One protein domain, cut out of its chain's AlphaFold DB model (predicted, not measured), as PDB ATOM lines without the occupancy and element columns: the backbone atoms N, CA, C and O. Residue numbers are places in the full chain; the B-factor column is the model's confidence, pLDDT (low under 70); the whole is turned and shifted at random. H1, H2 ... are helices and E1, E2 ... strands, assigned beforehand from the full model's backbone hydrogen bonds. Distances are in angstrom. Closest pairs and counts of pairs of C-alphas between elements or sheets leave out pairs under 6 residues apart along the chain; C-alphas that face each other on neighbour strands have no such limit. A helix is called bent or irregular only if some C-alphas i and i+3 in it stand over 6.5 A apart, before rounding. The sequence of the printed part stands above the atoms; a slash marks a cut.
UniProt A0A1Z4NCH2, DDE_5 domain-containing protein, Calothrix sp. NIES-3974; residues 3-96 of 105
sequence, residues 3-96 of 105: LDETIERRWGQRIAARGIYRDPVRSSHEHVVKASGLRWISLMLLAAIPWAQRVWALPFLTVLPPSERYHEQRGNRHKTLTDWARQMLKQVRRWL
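What this domain is: This is residues 3 to 96 of the 105 residues of the protein "DDE_5 domain-containing protein" of Calothrix sp. NIES-3974 (UniProt A0A1Z4NCH2). A long, sharply bent strand, E3, is the spine of a strongly twisted antiparallel sheet, with E1 along one side and E2 and E4 on the other; H2 packs slantwise over the sheet, and little H1 grazes it. The hairpin of E3 and E4 reaches out as an arm, its tip, residues 49 to 54, sticking out free. The 94 printed residues hold four named strands, then two named helices, a mixed class. The whole is loose, with a radius of gyration of the C-alphas of 15.8 A and spans of 48 by 35 by 27 A.

How they stand to each other: Start at E1, residues 3 to 8, antiparallel to E3, residues 34 to 49; N 6 and O 40 are 2.9 A apart. E2, residues 19 to 22, pairs with E3 over residues 34 to 37 of E3, which bends by 89 degrees at residue 37; look at N 21 and O 35, 2.9 A apart and within hydrogen-bond range. E4, residues 54 to 63, pairs further along, with N 43 and O 61 at 2.8 A. E2, E3 and E4 form a meander, each strand the antiparallel neighbour of the one before. H1, residues 68 to 72, only grazes the sheet. H2, residues 81 to 95, has a height over the sheet of 9.0 A; the closest C-alphas of H2 and E3 are Met 88 and Leu 43, 7.5 A. In both helices every O i to N i+4 pair is within hydrogen-bond range.

Where its parts are: Find C-alpha 3 at (142.624, 125.722, 155.891), where E1 begins. E3 runs 36.0 A, E4 26.2 A and H2 21.3 A, ending at C-alpha 95 (137.135, 109.262, 152.949).

The domain as a whole: The farthest C-alphas, of Trp 51 and Gly 75, are 51.2 A apart. The link from E2 to E3 is long. The printed part has no cut, and no printed residue is under 70 in pLDDT.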
ATOM      1  N   LEU A   3     141.894 126.089 154.681       92.25
ATOM      2  CA  LEU A   3     142.624 125.722 155.891       92.25
ATOM      3  C   LEU A   3     142.854 126.982 156.719       92.25
ATOM      4  O   LEU A   3     143.272 127.998 156.171       92.25
ATOM      5  N   ASP A   4     142.559 126.906 158.010       91.12
ATOM      6  CA  ASP A   4     142.727 128.013 158.948       91.12
ATOM      7  C   ASP A   4     143.434 127.539 160.216       91.12
ATOM      8  O   ASP A   4     143.221 126.413 160.678       91.12
ATOM      9  N   GLU A   5     144.298 128.393 160.757       90.44
ATOM     10  CA  GLU A   5     145.006 128.161 162.014       90.44
ATOM     11  C   GLU A   5     144.429 129.078 163.090       90.44
ATOM     12  O   GLU A   5     144.310 130.285 162.899       90.44
ATOM     13  N   THR A   6     144.147 128.520 164.266       89.62
ATOM     14  CA  THR A   6     143.720 129.307 165.422       89.62
ATOM     15  C   THR A   6     144.477 128.914 166.682       89.62
ATOM     16  O   THR A   6     144.849 127.756 166.881       89.62
ATOM     17  N   ILE A   7     144.723 129.895 167.551       89.94
ATOM     18  CA  ILE A   7     145.386 129.684 168.838       89.94
ATOM     19  C   ILE A   7     144.341 129.791 169.943       89.94
ATOM     20  O   ILE A   7     143.860 130.875 170.277       89.94
ATOM     21  N   GLU A   8     144.043 128.663 170.576       90.69
ATOM     22  CA  GLU A   8     143.231 128.622 171.783       90.69
ATOM     23  C   GLU A   8     144.100 129.004 172.990       90.69
ATOM     24  O   GLU A   8     145.058 128.315 173.361       90.69
ATOM     25  N   ARG A   9     143.751 130.114 173.646       88.50
ATOM     26  CA  ARG A   9     144.458 130.631 174.828       88.50
ATOM     27  C   ARG A   9     144.017 129.909 176.106       88.50
ATOM     28  O   ARG A   9     143.513 130.534 177.035       88.50
ATOM     29  N   ARG A  10     144.229 128.592 176.165       88.12
ATOM     30  CA  ARG A  10     143.907 127.756 177.333       88.12
ATOM     31  C   ARG A  10     145.158 127.312 178.093       88.12
ATOM     32  O   ARG A  10     146.184 126.979 177.503       88.12
ATOM     33  N   TRP A  11     145.056 127.313 179.423       84.12
ATOM     34  CA  TRP A  11     146.173 127.114 180.349       84.12
ATOM     35  C   TRP A  11     145.784 126.116 181.446       84.12
ATOM     36  O   TRP A  11     144.635 126.082 181.878       84.12
ATOM     37  N   GLY A  12     146.734 125.289 181.885       86.00
ATOM     38  CA  GLY A  12     146.528 124.346 182.985       86.00
ATOM     39  C   GLY A  12     147.643 123.310 183.090       86.00
ATOM     40  O   GLY A  12     148.281 122.978 182.094       86.00
ATOM     41  N   GLN A  13     147.855 122.767 184.293       84.19
ATOM     42  CA  GLN A  13     148.914 121.780 184.563       84.19
ATOM     43  C   GLN A  13     148.782 120.500 183.720       84.19
ATOM     44  O   GLN A  13     149.780 119.866 183.401       84.19
ATOM     45  N   ARG A  14     147.557 120.140 183.310       87.31
ATOM     46  CA  ARG A  14     147.290 118.964 182.460       87.31
ATOM     47  C   ARG A  14     147.373 119.256 180.956       87.31
ATOM     48  O   ARG A  14     147.200 118.348 180.150       87.31
ATOM     49  N   ILE A  15     147.624 120.504 180.551       85.19
ATOM     50  CA  ILE A  15     147.682 120.901 179.137       85.19
ATOM     51  C   ILE A  15     149.122 120.770 178.636       85.19
ATOM     52  O   ILE A  15     149.851 121.748 178.476       85.19
ATOM     53  N   ALA A  16     149.536 119.526 178.396       83.50
ATOM     54  CA  ALA A  16     150.908 119.200 178.009       83.50
ATOM     55  C   ALA A  16     151.277 119.676 176.592       83.50
ATOM     56  O   ALA A  16     152.446 119.917 176.321       83.50
ATOM     57  N   ALA A  17     150.299 119.811 175.689       84.50
ATOM     58  CA  ALA A  17     150.512 120.224 174.295       84.50
ATOM     59  C   ALA A  17     150.681 121.744 174.107       84.50
ATOM     60  O   ALA A  17     150.818 122.217 172.977       84.50
ATOM     61  N   ARG A  18     150.667 122.518 175.202       88.50
ATOM     62  CA  ARG A  18     150.823 123.973 175.156       88.50
ATOM     63  C   ARG A  18     152.162 124.346 174.521       88.50
ATOM     64  O   ARG A  18     153.212 123.835 174.907       88.50
ATOM     65  N   GLY A  19     152.112 125.269 173.572       87.69
ATOM     66  CA  GLY A  19     153.276 125.812 172.886       87.69
ATOM     67  C   GLY A  19     153.282 127.333 172.896       87.69
ATOM     68  O   GLY A  19     152.358 127.974 173.397       87.69
ATOM     69  N   ILE A  20     154.346 127.893 172.331       87.56
ATOM     70  CA  ILE A  20     154.468 129.318 172.035       87.56
ATOM     71  C   ILE A  20     154.464 129.440 170.515       87.56
ATOM     72  O   ILE A  20     155.288 128.817 169.848       87.56
ATOM     73  N   TYR A  21     153.539 130.229 169.986       86.19
ATOM     74  CA  TYR A  21     153.305 130.384 168.555       86.19
ATOM     75  C   TYR A  21     153.295 131.863 168.184       86.19
ATOM     76  O   TYR A  21     153.113 132.723 169.044       86.19
ATOM     77  N   ARG A  22     153.496 132.170 166.902       82.88
ATOM     78  CA  ARG A  22     153.276 133.523 166.383       82.88
ATOM     79  C   ARG A  22     151.779 133.823 166.427       82.88
ATOM     80  O   ARG A  22     150.994 133.010 165.967       82.88
ATOM     81  N   ASP A  23     151.400 134.970 166.972       82.06
ATOM     82  CA  ASP A  23     150.019 135.449 166.971       82.06
ATOM     83  C   ASP A  23     149.770 136.211 165.660       82.06
ATOM     84  O   ASP A  23     150.285 137.325 165.523       82.06
ATOM     85  N   PRO A  24     149.052 135.641 164.675       71.31
ATOM     86  CA  PRO A  24     148.901 136.265 163.363       71.31
ATOM     87  C   PRO A  24     148.086 137.561 163.421       71.31
ATOM     88  O   PRO A  24     148.303 138.444 162.602       71.31
ATOM     89  N   VAL A  25     147.192 137.706 164.405       78.62
ATOM     90  CA  VAL A  25     146.328 138.888 164.550       78.62
ATOM     91  C   VAL A  25     147.102 140.066 165.132       78.62
ATOM     92  O   VAL A  25     146.842 141.216 164.793       78.62
ATOM     93  N   ARG A  26     148.049 139.789 166.035       76.19
ATOM     94  CA  ARG A  26     148.839 140.827 166.718       76.19
ATOM     95  C   ARG A  26     150.208 141.071 166.092       76.19
ATOM     96  O   ARG A  26     150.876 142.023 166.481       76.19
ATOM     97  N   SER A  27     150.644 140.211 165.176       77.25
ATOM     98  CA  SER A  27     151.930 140.357 164.498       77.25
ATOM     99  C   SER A  27     151.786 141.148 163.204       77.25
ATOM    100  O   SER A  27     150.899 140.875 162.405       77.25
ATOM    101  N   SER A  28     152.726 142.051 162.946       80.62
ATOM    102  CA  SER A  28     152.946 142.657 161.632       80.62
ATOM    103  C   SER A  28     154.163 142.018 160.945       80.62
ATOM    104  O   SER A  28     154.744 141.045 161.448       80.62
ATOM    105  N   HIS A  29     154.538 142.527 159.768       75.31
ATOM    106  CA  HIS A  29     155.778 142.133 159.090       75.31
ATOM    107  C   HIS A  29     157.030 142.539 159.879       75.31
ATOM    108  O   HIS A  29     158.007 141.798 159.879       75.31
ATOM    109  N   GLU A  30     156.982 143.669 160.587       81.06
ATOM    110  CA  GLU A  30     158.113 144.195 161.361       81.06
ATOM    111  C   GLU A  30     158.106 143.719 162.818       81.06
ATOM    112  O   GLU A  30     159.157 143.618 163.448       81.06
ATOM    113  N   HIS A  31     156.928 143.394 163.364       81.25
ATOM    114  CA  HIS A  31     156.778 143.024 164.765       81.25
ATOM    115  C   HIS A  31     156.093 141.667 164.926       81.25
ATOM    116  O   HIS A  31     154.907 141.502 164.648       81.25
ATOM    117  N   VAL A  32     156.843 140.679 165.415       80.56
ATOM    118  CA  VAL A  32     156.330 139.328 165.667       80.56
ATOM    119  C   VAL A  32     155.937 139.193 167.134       80.56
ATOM    120  O   VAL A  32     156.788 139.048 168.010       80.56
ATOM    121  N   VAL A  33     154.631 139.170 167.395       82.62
ATOM    122  CA  VAL A  33     154.079 138.886 168.722       82.62
ATOM    123  C   VAL A  33     153.936 137.380 168.881       82.62
ATOM    124  O   VAL A  33     153.384 136.694 168.018       82.62
ATOM    125  N   LYS A  34     154.417 136.847 170.003       85.88
ATOM    126  CA  LYS A  34     154.247 135.436 170.353       85.88
ATOM    127  C   LYS A  34     153.137 135.277 171.386       85.88
ATOM    128  O   LYS A  34     153.113 135.986 172.389       85.88
ATOM    129  N   ALA A  35     152.248 134.318 171.165       85.94
ATOM    130  CA  ALA A  35     151.209 133.919 172.102       85.94
ATOM    131  C   ALA A  35     151.450 132.486 172.589       85.94
ATOM    132  O   ALA A  35     151.835 131.602 171.825       85.94
ATOM    133  N   SER A  36     151.203 132.251 173.877       86.62
ATOM    134  CA  SER A  36     151.175 130.906 174.457       86.62
ATOM    135  C   SER A  36     149.761 130.336 174.373       86.62
ATOM    136  O   SER A  36     148.791 131.033 174.681       86.62
ATOM    137  N   GLY A  37     149.643 129.068 173.989       90.94
ATOM    138  CA  GLY A  37     148.350 128.401 173.874       90.94
ATOM    139  C   GLY A  37     148.422 127.034 173.204       90.94
ATOM    140  O   GLY A  37     149.486 126.419 173.104       90.94
ATOM    141  N   LEU A  38     147.262 126.563 172.764       91.50
ATOM    142  CA  LEU A  38     147.083 125.382 171.931       91.50
ATOM    143  C   LEU A  38     146.856 125.833 170.491       91.50
ATOM    144  O   LEU A  38     145.972 126.645 170.234       91.50
ATOM    145  N   ARG A  39     147.664 125.327 169.561       91.94
ATOM    146  CA  ARG A  39     147.515 125.630 168.139       91.94
ATOM    147  C   ARG A  39     146.624 124.583 167.499       91.94
ATOM    148  O   ARG A  39     146.971 123.407 167.524       91.94
ATOM    149  N   TRP A  40     145.526 125.028 166.912       92.81
ATOM    150  CA  TRP A  40     144.576 124.218 166.167       92.81
ATOM    151  C   TRP A  40     144.669 124.537 164.680       92.81
ATOM    152  O   TRP A  40     144.853 125.689 164.298       92.81
ATOM    153  N   ILE A  41     144.499 123.514 163.849       94.62
ATOM    154  CA  ILE A  41     144.286 123.650 162.409       94.62
ATOM    155  C   ILE A  41     142.892 123.122 162.097       94.62
ATOM    156  O   ILE A  41     142.529 122.038 162.558       94.62
ATOM    157  N   SER A  42     142.135 123.861 161.295       94.81
ATOM    158  CA  SER A  42     140.817 123.471 160.809       94.81
ATOM    159  C   SER A  42     140.807 123.390 159.288       94.81
ATOM    160  O   SER A  42     141.140 124.356 158.604       94.81
ATOM    161  N   LEU A  43     140.407 122.237 158.753       95.06
ATOM    162  CA  LEU A  43     140.096 122.054 157.342       95.06
ATOM    163  C   LEU A  43     138.593 122.262 157.134       95.06
ATOM    164  O   LEU A  43     137.751 121.680 157.827       95.06
ATOM    165  N   MET A  44     138.276 123.112 156.162       95.06
ATOM    166  CA  MET A  44     136.939 123.639 155.927       95.06
ATOM    167  C   MET A  44     136.463 123.363 154.503       95.06
ATOM    168  O   MET A  44     137.202 123.513 153.521       95.06
ATOM    169  N   LEU A  45     135.186 123.012 154.385       91.75
ATOM    170  CA  LEU A  45     134.488 122.985 153.110       91.75
ATOM    171  C   LEU A  45     134.040 124.408 152.774       91.75
ATOM    172  O   LEU A  45     133.311 125.029 153.542       91.75
ATOM    173  N   LEU A  46     134.484 124.917 151.626       92.06
ATOM    174  CA  LEU A  46     134.015 126.192 151.094       92.06
ATOM    175  C   LEU A  46     132.780 125.913 150.242       92.06
ATOM    176  O   LEU A  46     132.893 125.298 149.182       92.06
ATOM    177  N   ALA A  47     131.613 126.320 150.730       90.19
ATOM    178  CA  ALA A  47     130.339 126.108 150.055       90.19
ATOM    179  C   ALA A  47     129.680 127.455 149.753       90.19
ATOM    180  O   ALA A  47     129.514 128.291 150.643       90.19
ATOM    181  N   ALA A  48     129.306 127.671 148.492       90.25
ATOM    182  CA  ALA A  48     128.453 128.792 148.126       90.25
ATOM    183  C   ALA A  48     127.042 128.517 148.652       90.25
ATOM    184  O   ALA A  48     126.446 127.497 148.310       90.25
ATOM    185  N   ILE A  49     126.519 129.411 149.489       90.12
ATOM    186  CA  ILE A  49     125.151 129.309 149.991       90.12
ATOM    187  C   ILE A  49     124.248 130.120 149.054       90.12
ATOM    188  O   ILE A  49     124.363 131.351 149.049       90.12
ATOM    189  N   PRO A  50     123.354 129.476 148.272       86.19
ATOM    190  CA  PRO A  50     122.629 130.142 147.188       86.19
ATOM    191  C   PRO A  50     121.832 131.368 147.645       86.19
ATOM    192  O   PRO A  50     121.852 132.401 146.986       86.19
ATOM    193  N   TRP A  51     121.184 131.283 148.808       90.62
ATOM    194  CA  TRP A  51     120.357 132.369 149.344       90.62
ATOM    195  C   TRP A  51     121.151 133.464 150.062       90.62
ATOM    196  O   TRP A  51     120.644 134.564 150.244       90.62
ATOM    197  N   ALA A  52     122.382 133.183 150.493       88.50
ATOM    198  CA  ALA A  52     123.195 134.147 151.232       88.50
ATOM    199  C   ALA A  52     124.124 134.960 150.319       88.50
ATOM    200  O   ALA A  52     124.810 135.850 150.817       88.50
ATOM    201  N   GLN A  53     124.192 134.623 149.020       87.81
ATOM    202  CA  GLN A  53     125.106 135.217 148.031       87.81
ATOM    203  C   GLN A  53     126.562 135.308 148.531       87.81
ATOM    204  O   GLN A  53     127.311 136.221 148.188       87.81
ATOM    205  N   ARG A  54     126.967 134.368 149.394       89.12
ATOM    206  CA  ARG A  54     128.268 134.343 150.070       89.12
ATOM    207  C   ARG A  54     128.791 132.914 150.147       89.12
ATOM    208  O   ARG A  54     128.020 131.961 150.273       89.12
ATOM    209  N   VAL A  55     130.113 132.778 150.111       92.00
ATOM    210  CA  VAL A  55     130.804 131.515 150.392       92.00
ATOM    211  C   VAL A  55     130.993 131.392 151.895       92.00
ATOM    212  O   VAL A  55     131.492 132.314 152.537       92.00
ATOM    213  N   TRP A  56     130.579 130.261 152.454       93.50
ATOM    214  CA  TRP A  56     130.767 129.946 153.862       93.50
ATOM    215  C   TRP A  56     131.864 128.901 154.008       93.50
ATOM    216  O   TRP A  56     131.957 127.963 153.213       93.50
ATOM    217  N   ALA A  57     132.690 129.074 155.036       93.31
ATOM    218  CA  ALA A  57     133.698 128.106 155.425       93.31
ATOM    219  C   ALA A  57     133.131 127.230 156.547       93.31
ATOM    220  O   ALA A  57     132.876 127.703 157.651       93.31
ATOM    221  N   LEU A  58     132.894 125.956 156.237       93.38
ATOM    222  CA  LEU A  58     132.307 124.988 157.157       93.38
ATOM    223  C   LEU A  58     133.409 124.060 157.690       93.38
ATOM    224  O   LEU A  58     133.879 123.198 156.937       93.38
ATOM    225  N   PRO A  59     133.860 124.227 158.946       93.25
ATOM    226  CA  PRO A  59     134.881 123.370 159.539       93.25
ATOM    227  C   PRO A  59     134.343 121.965 159.780       93.25
ATOM    228  O   PRO A  59     133.276 121.796 160.364       93.25
ATOM    229  N   PHE A  60     135.092 120.957 159.334       94.19
ATOM    230  CA  PHE A  60     134.693 119.553 159.492       94.19
ATOM    231  C   PHE A  60     135.825 118.632 159.962       94.19
ATOM    232  O   PHE A  60     135.548 117.546 160.464       94.19
ATOM    233  N   LEU A  61     137.090 119.042 159.826       94.88
ATOM    234  CA  LEU A  61     138.238 118.284 160.321       94.88
ATOM    235  C   LEU A  61     139.197 119.219 161.053       94.88
ATOM    236  O   LEU A  61     139.846 120.058 160.433       94.88
ATOM    237  N   THR A  62     139.310 119.046 162.366       94.81
ATOM    238  CA  THR A  62     140.214 119.817 163.221       94.81
ATOM    239  C   THR A  62     141.318 118.931 163.783       94.81
ATOM    240  O   THR A  62     141.099 117.777 164.149       94.81
ATOM    241  N   VAL A  63     142.534 119.467 163.838       94.75
ATOM    242  CA  VAL A  63     143.710 118.784 164.384       94.75
ATOM    243  C   VAL A  63     144.437 119.733 165.324       94.75
ATOM    244  O   VAL A  63     144.518 120.931 165.066       94.75
ATOM    245  N   LEU A  64     144.983 119.186 166.409       92.75
ATOM    246  CA  LEU A  64     145.843 119.900 167.346       92.75
ATOM    247  C   LEU A  64     147.318 119.557 167.057       92.75
ATOM    248  O   LEU A  64     147.843 118.616 167.659       92.75
ATOM    249  N   PRO A  65     148.000 120.251 166.121       91.00
ATOM    250  CA  PRO A  65     149.422 120.039 165.870       91.00
ATOM    251  C   PRO A  65     150.258 120.426 167.101       91.00
ATOM    252  O   PRO A  65     150.250 121.593 167.511       91.00
ATOM    253  N   PRO A  66     151.043 119.501 167.677       87.00
ATOM    254  CA  PRO A  66     151.920 119.841 168.787       87.00
ATOM    255  C   PRO A  66     153.026 120.819 168.362       87.00
ATOM    256  O   PRO A  66     153.398 120.910 167.185       87.00
ATOM    257  N   SER A  67     153.565 121.564 169.331       86.75
ATOM    258  CA  SER A  67     154.699 122.464 169.090       86.75
ATOM    259  C   SER A  67     155.981 121.692 168.769       86.75
ATOM    260  O   SER A  67     156.117 120.515 169.101       86.75
ATOM    261  N   GLU A  68     156.947 122.365 168.148       86.75
ATOM    262  CA  GLU A  68     158.285 121.811 167.909       86.75
ATOM    263  C   GLU A  68     158.932 121.339 169.214       86.75
ATOM    264  O   GLU A  68     159.230 120.157 169.370       86.75
ATOM    265  N   ARG A  69     158.959 122.217 170.221       86.06
ATOM    266  CA  ARG A  69     159.445 121.907 171.570       86.06
ATOM    267  C   ARG A  69     158.759 120.690 172.208       86.06
ATOM    268  O   ARG A  69     159.403 119.922 172.918       86.06
ATOM    269  N   TYR A  70     157.456 120.499 171.979       87.69
ATOM    270  CA  TYR A  70     156.728 119.325 172.483       87.69
ATOM    271  C   TYR A  70     157.257 118.015 171.883       87.69
ATOM    272  O   TYR A  70     157.291 116.989 172.569       87.69
ATOM    273  N   HIS A  71     157.623 118.043 170.601       89.50
ATOM    274  CA  HIS A  71     158.175 116.897 169.890       89.50
ATOM    275  C   HIS A  71     159.631 116.634 170.282       89.50
ATOM    276  O   HIS A  71     159.955 115.485 170.578       89.50
ATOM    277  N   GLU A  72     160.455 117.679 170.386       88.25
ATOM    278  CA  GLU A  72     161.848 117.593 170.847       88.25
ATOM    279  C   GLU A  72     161.955 116.912 172.216       88.25
ATOM    280  O   GLU A  72     162.709 115.958 172.380       88.25
ATOM    281  N   GLN A  73     161.124 117.323 173.182       88.69
ATOM    282  CA  GLN A  73     161.100 116.738 174.531       88.69
ATOM    283  C   GLN A  73     160.748 115.247 174.557       88.69
ATOM    284  O   GLN A  73     161.016 114.570 175.546       88.69
ATOM    285  N   ARG A  74     160.113 114.736 173.500       88.69
ATOM    286  CA  ARG A  74     159.715 113.329 173.371       88.69
ATOM    287  C   ARG A  74     160.547 112.567 172.340       88.69
ATOM    288  O   ARG A  74     160.195 111.435 172.031       88.69
ATOM    289  N   GLY A  75     161.592 113.178 171.776       89.81
ATOM    290  CA  GLY A  75     162.412 112.563 170.727       89.81
ATOM    291  C   GLY A  75     161.653 112.284 169.424       89.81
ATOM    292  O   GLY A  75     162.057 111.429 168.641       89.81
ATOM    293  N   ASN A  76     160.537 112.976 169.183       89.81
ATOM    294  CA  ASN A  76     159.712 112.786 167.995       89.81
ATOM    295  C   ASN A  76     160.092 113.786 166.897       89.81
ATOM    296  O   ASN A  76     160.430 114.934 167.176       89.81
ATOM    297  N   ARG A  77     159.951 113.388 165.627       90.12
ATOM    298  CA  ARG A  77     160.123 114.305 164.490       90.12
ATOM    299  C   ARG A  77     159.019 115.366 164.481       90.12
ATOM    300  O   ARG A  77     157.835 115.023 164.442       90.12
ATOM    301  N   HIS A  78     159.408 116.640 164.456       90.44
ATOM    302  CA  HIS A  78     158.471 117.740 164.252       90.44
ATOM    303  C   HIS A  78     157.898 117.715 162.825       90.44
ATOM    304  O   HIS A  78     158.601 117.424 161.857       90.44
ATOM    305  N   LYS A  79     156.603 118.014 162.710       91.69
ATOM    306  CA  LYS A  79     155.893 118.177 161.438       91.69
ATOM    307  C   LYS A  79     155.535 119.643 161.264       91.69
ATOM    308  O   LYS A  79     154.945 120.236 162.172       91.69
ATOM    309  N   THR A  80     155.839 120.190 160.095       90.19
ATOM    310  CA  THR A  80     155.447 121.556 159.744       90.19
ATOM    311  C   THR A  80     153.926 121.665 159.597       90.19
ATOM    312  O   THR A  80     153.220 120.659 159.487       90.19
ATOM    313  N   LEU A  81     153.396 122.890 159.570       87.44
ATOM    314  CA  LEU A  81     151.969 123.120 159.307       87.44
ATOM    315  C   LEU A  81     151.539 122.535 157.956       87.44
ATOM    316  O   LEU A  81     150.490 121.903 157.866       87.44
ATOM    317  N   THR A  82     152.388 122.664 156.938       90.56
ATOM    318  CA  THR A  82     152.160 122.089 155.609       90.56
ATOM    319  C   THR A  82     152.145 120.561 155.642       90.56
ATOM    320  O   THR A  82     151.327 119.936 154.968       90.56
ATOM    321  N   ASP A  83     152.991 119.928 156.461       93.38
ATOM    322  CA  ASP A  83     152.960 118.470 156.632       93.38
ATOM    323  C   ASP A  83     151.654 118.002 157.274       93.38
ATOM    324  O   ASP A  83     151.079 116.998 156.846       93.38
ATOM    325  N   TRP A  84     151.164 118.736 158.276       94.31
ATOM    326  CA  TRP A  84     149.857 118.482 158.875       94.31
ATOM    327  C   TRP A  84     148.728 118.677 157.865       94.31
ATOM    328  O   TRP A  84     147.894 117.784 157.726       94.31
ATOM    329  N   ALA A  85     148.741 119.770 157.100       92.31
ATOM    330  CA  ALA A  85     147.767 120.035 156.045       92.31
ATOM    331  C   ALA A  85     147.717 118.898 155.013       92.31
ATOM    332  O   ALA A  85     146.648 118.360 154.720       92.31
ATOM    333  N   ARG A  86     148.883 118.444 154.539       92.94
ATOM    334  CA  ARG A  86     148.995 117.311 153.611       92.94
ATOM    335  C   ARG A  86     148.445 116.018 154.216       92.94
ATOM    336  O   ARG A  86     147.799 115.240 153.521       92.94
ATOM    337  N   GLN A  87     148.690 115.759 155.502       94.06
ATOM    338  CA  GLN A  87     148.128 114.586 156.184       94.06
ATOM    339  C   GLN A  87     146.608 114.666 156.324       94.06
ATOM    340  O   GLN A  87     145.928 113.671 156.074       94.06
ATOM    341  N   MET A  88     146.075 115.840 156.659       94.69
ATOM    342  CA  MET A  88     144.633 116.077 156.719       94.69
ATOM    343  C   MET A  88     143.985 115.839 155.352       94.69
ATOM    344  O   MET A  88     143.011 115.099 155.264       94.69
ATOM    345  N   LEU A  89     144.557 116.371 154.270       92.75
ATOM    346  CA  LEU A  89     144.046 116.143 152.915       92.75
ATOM    347  C   LEU A  89     144.080 114.673 152.500       92.75
ATOM    348  O   LEU A  89     143.089 114.164 151.980       92.75
ATOM    349  N   LYS A  90     145.173 113.955 152.793       93.38
ATOM    350  CA  LYS A  90     145.254 112.504 152.554       93.38
ATOM    351  C   LYS A  90     144.146 111.746 153.282       93.38
ATOM    352  O   LYS A  90     143.567 110.821 152.711       93.38
ATOM    353  N   GLN A  91     143.833 112.145 154.514       94.44
ATOM    354  CA  GLN A  91     142.726 111.565 155.269       94.44
ATOM    355  C   GLN A  91     141.384 111.811 154.565       94.44
ATOM    356  O   GLN A  91     140.606 110.873 154.400       94.44
ATOM    357  N   VAL A  92     141.136 113.028 154.074       92.88
ATOM    358  CA  VAL A  92     139.899 113.343 153.339       92.88
ATOM    359  C   VAL A  92     139.816 112.602 152.004       92.88
ATOM    360  O   VAL A  92     138.765 112.058 151.678       92.88
ATOM    361  N   ARG A  93     140.917 112.500 151.253       91.50
ATOM    362  CA  ARG A  93     140.974 111.720 150.005       91.50
ATOM    363  C   ARG A  93     140.654 110.247 150.241       91.50
ATOM    364  O   ARG A  93     139.997 109.622 149.417       91.50
ATOM    365  N   ARG A  94     141.064 109.700 151.388       92.19
ATOM    366  CA  ARG A  94     140.695 108.339 151.791       92.19
ATOM    367  C   ARG A  94     139.205 108.206 152.120       92.19
ATOM    368  O   ARG A  94     138.637 107.149 151.868       92.19
ATOM    369  N   TRP A  95     138.578 109.243 152.676       93.56
ATOM    370  CA  TRP A  95     137.135 109.262 152.949       93.56
ATOM    371  C   TRP A  95     136.278 109.444 151.692       93.56
ATOM    372  O   TRP A  95     135.162 108.935 151.645       93.56
ATOM    373  N   LEU A  96     136.787 110.153 150.680       90.25
ATOM    374  CA  LEU A  96     136.069 110.496 149.449       90.25
ATOM    375  C   LEU A  96     136.847 110.026 148.204       90.25
ATOM    376  O   LEU A  96     137.312 110.858 147.424       90.25
TER     377      LEU A  96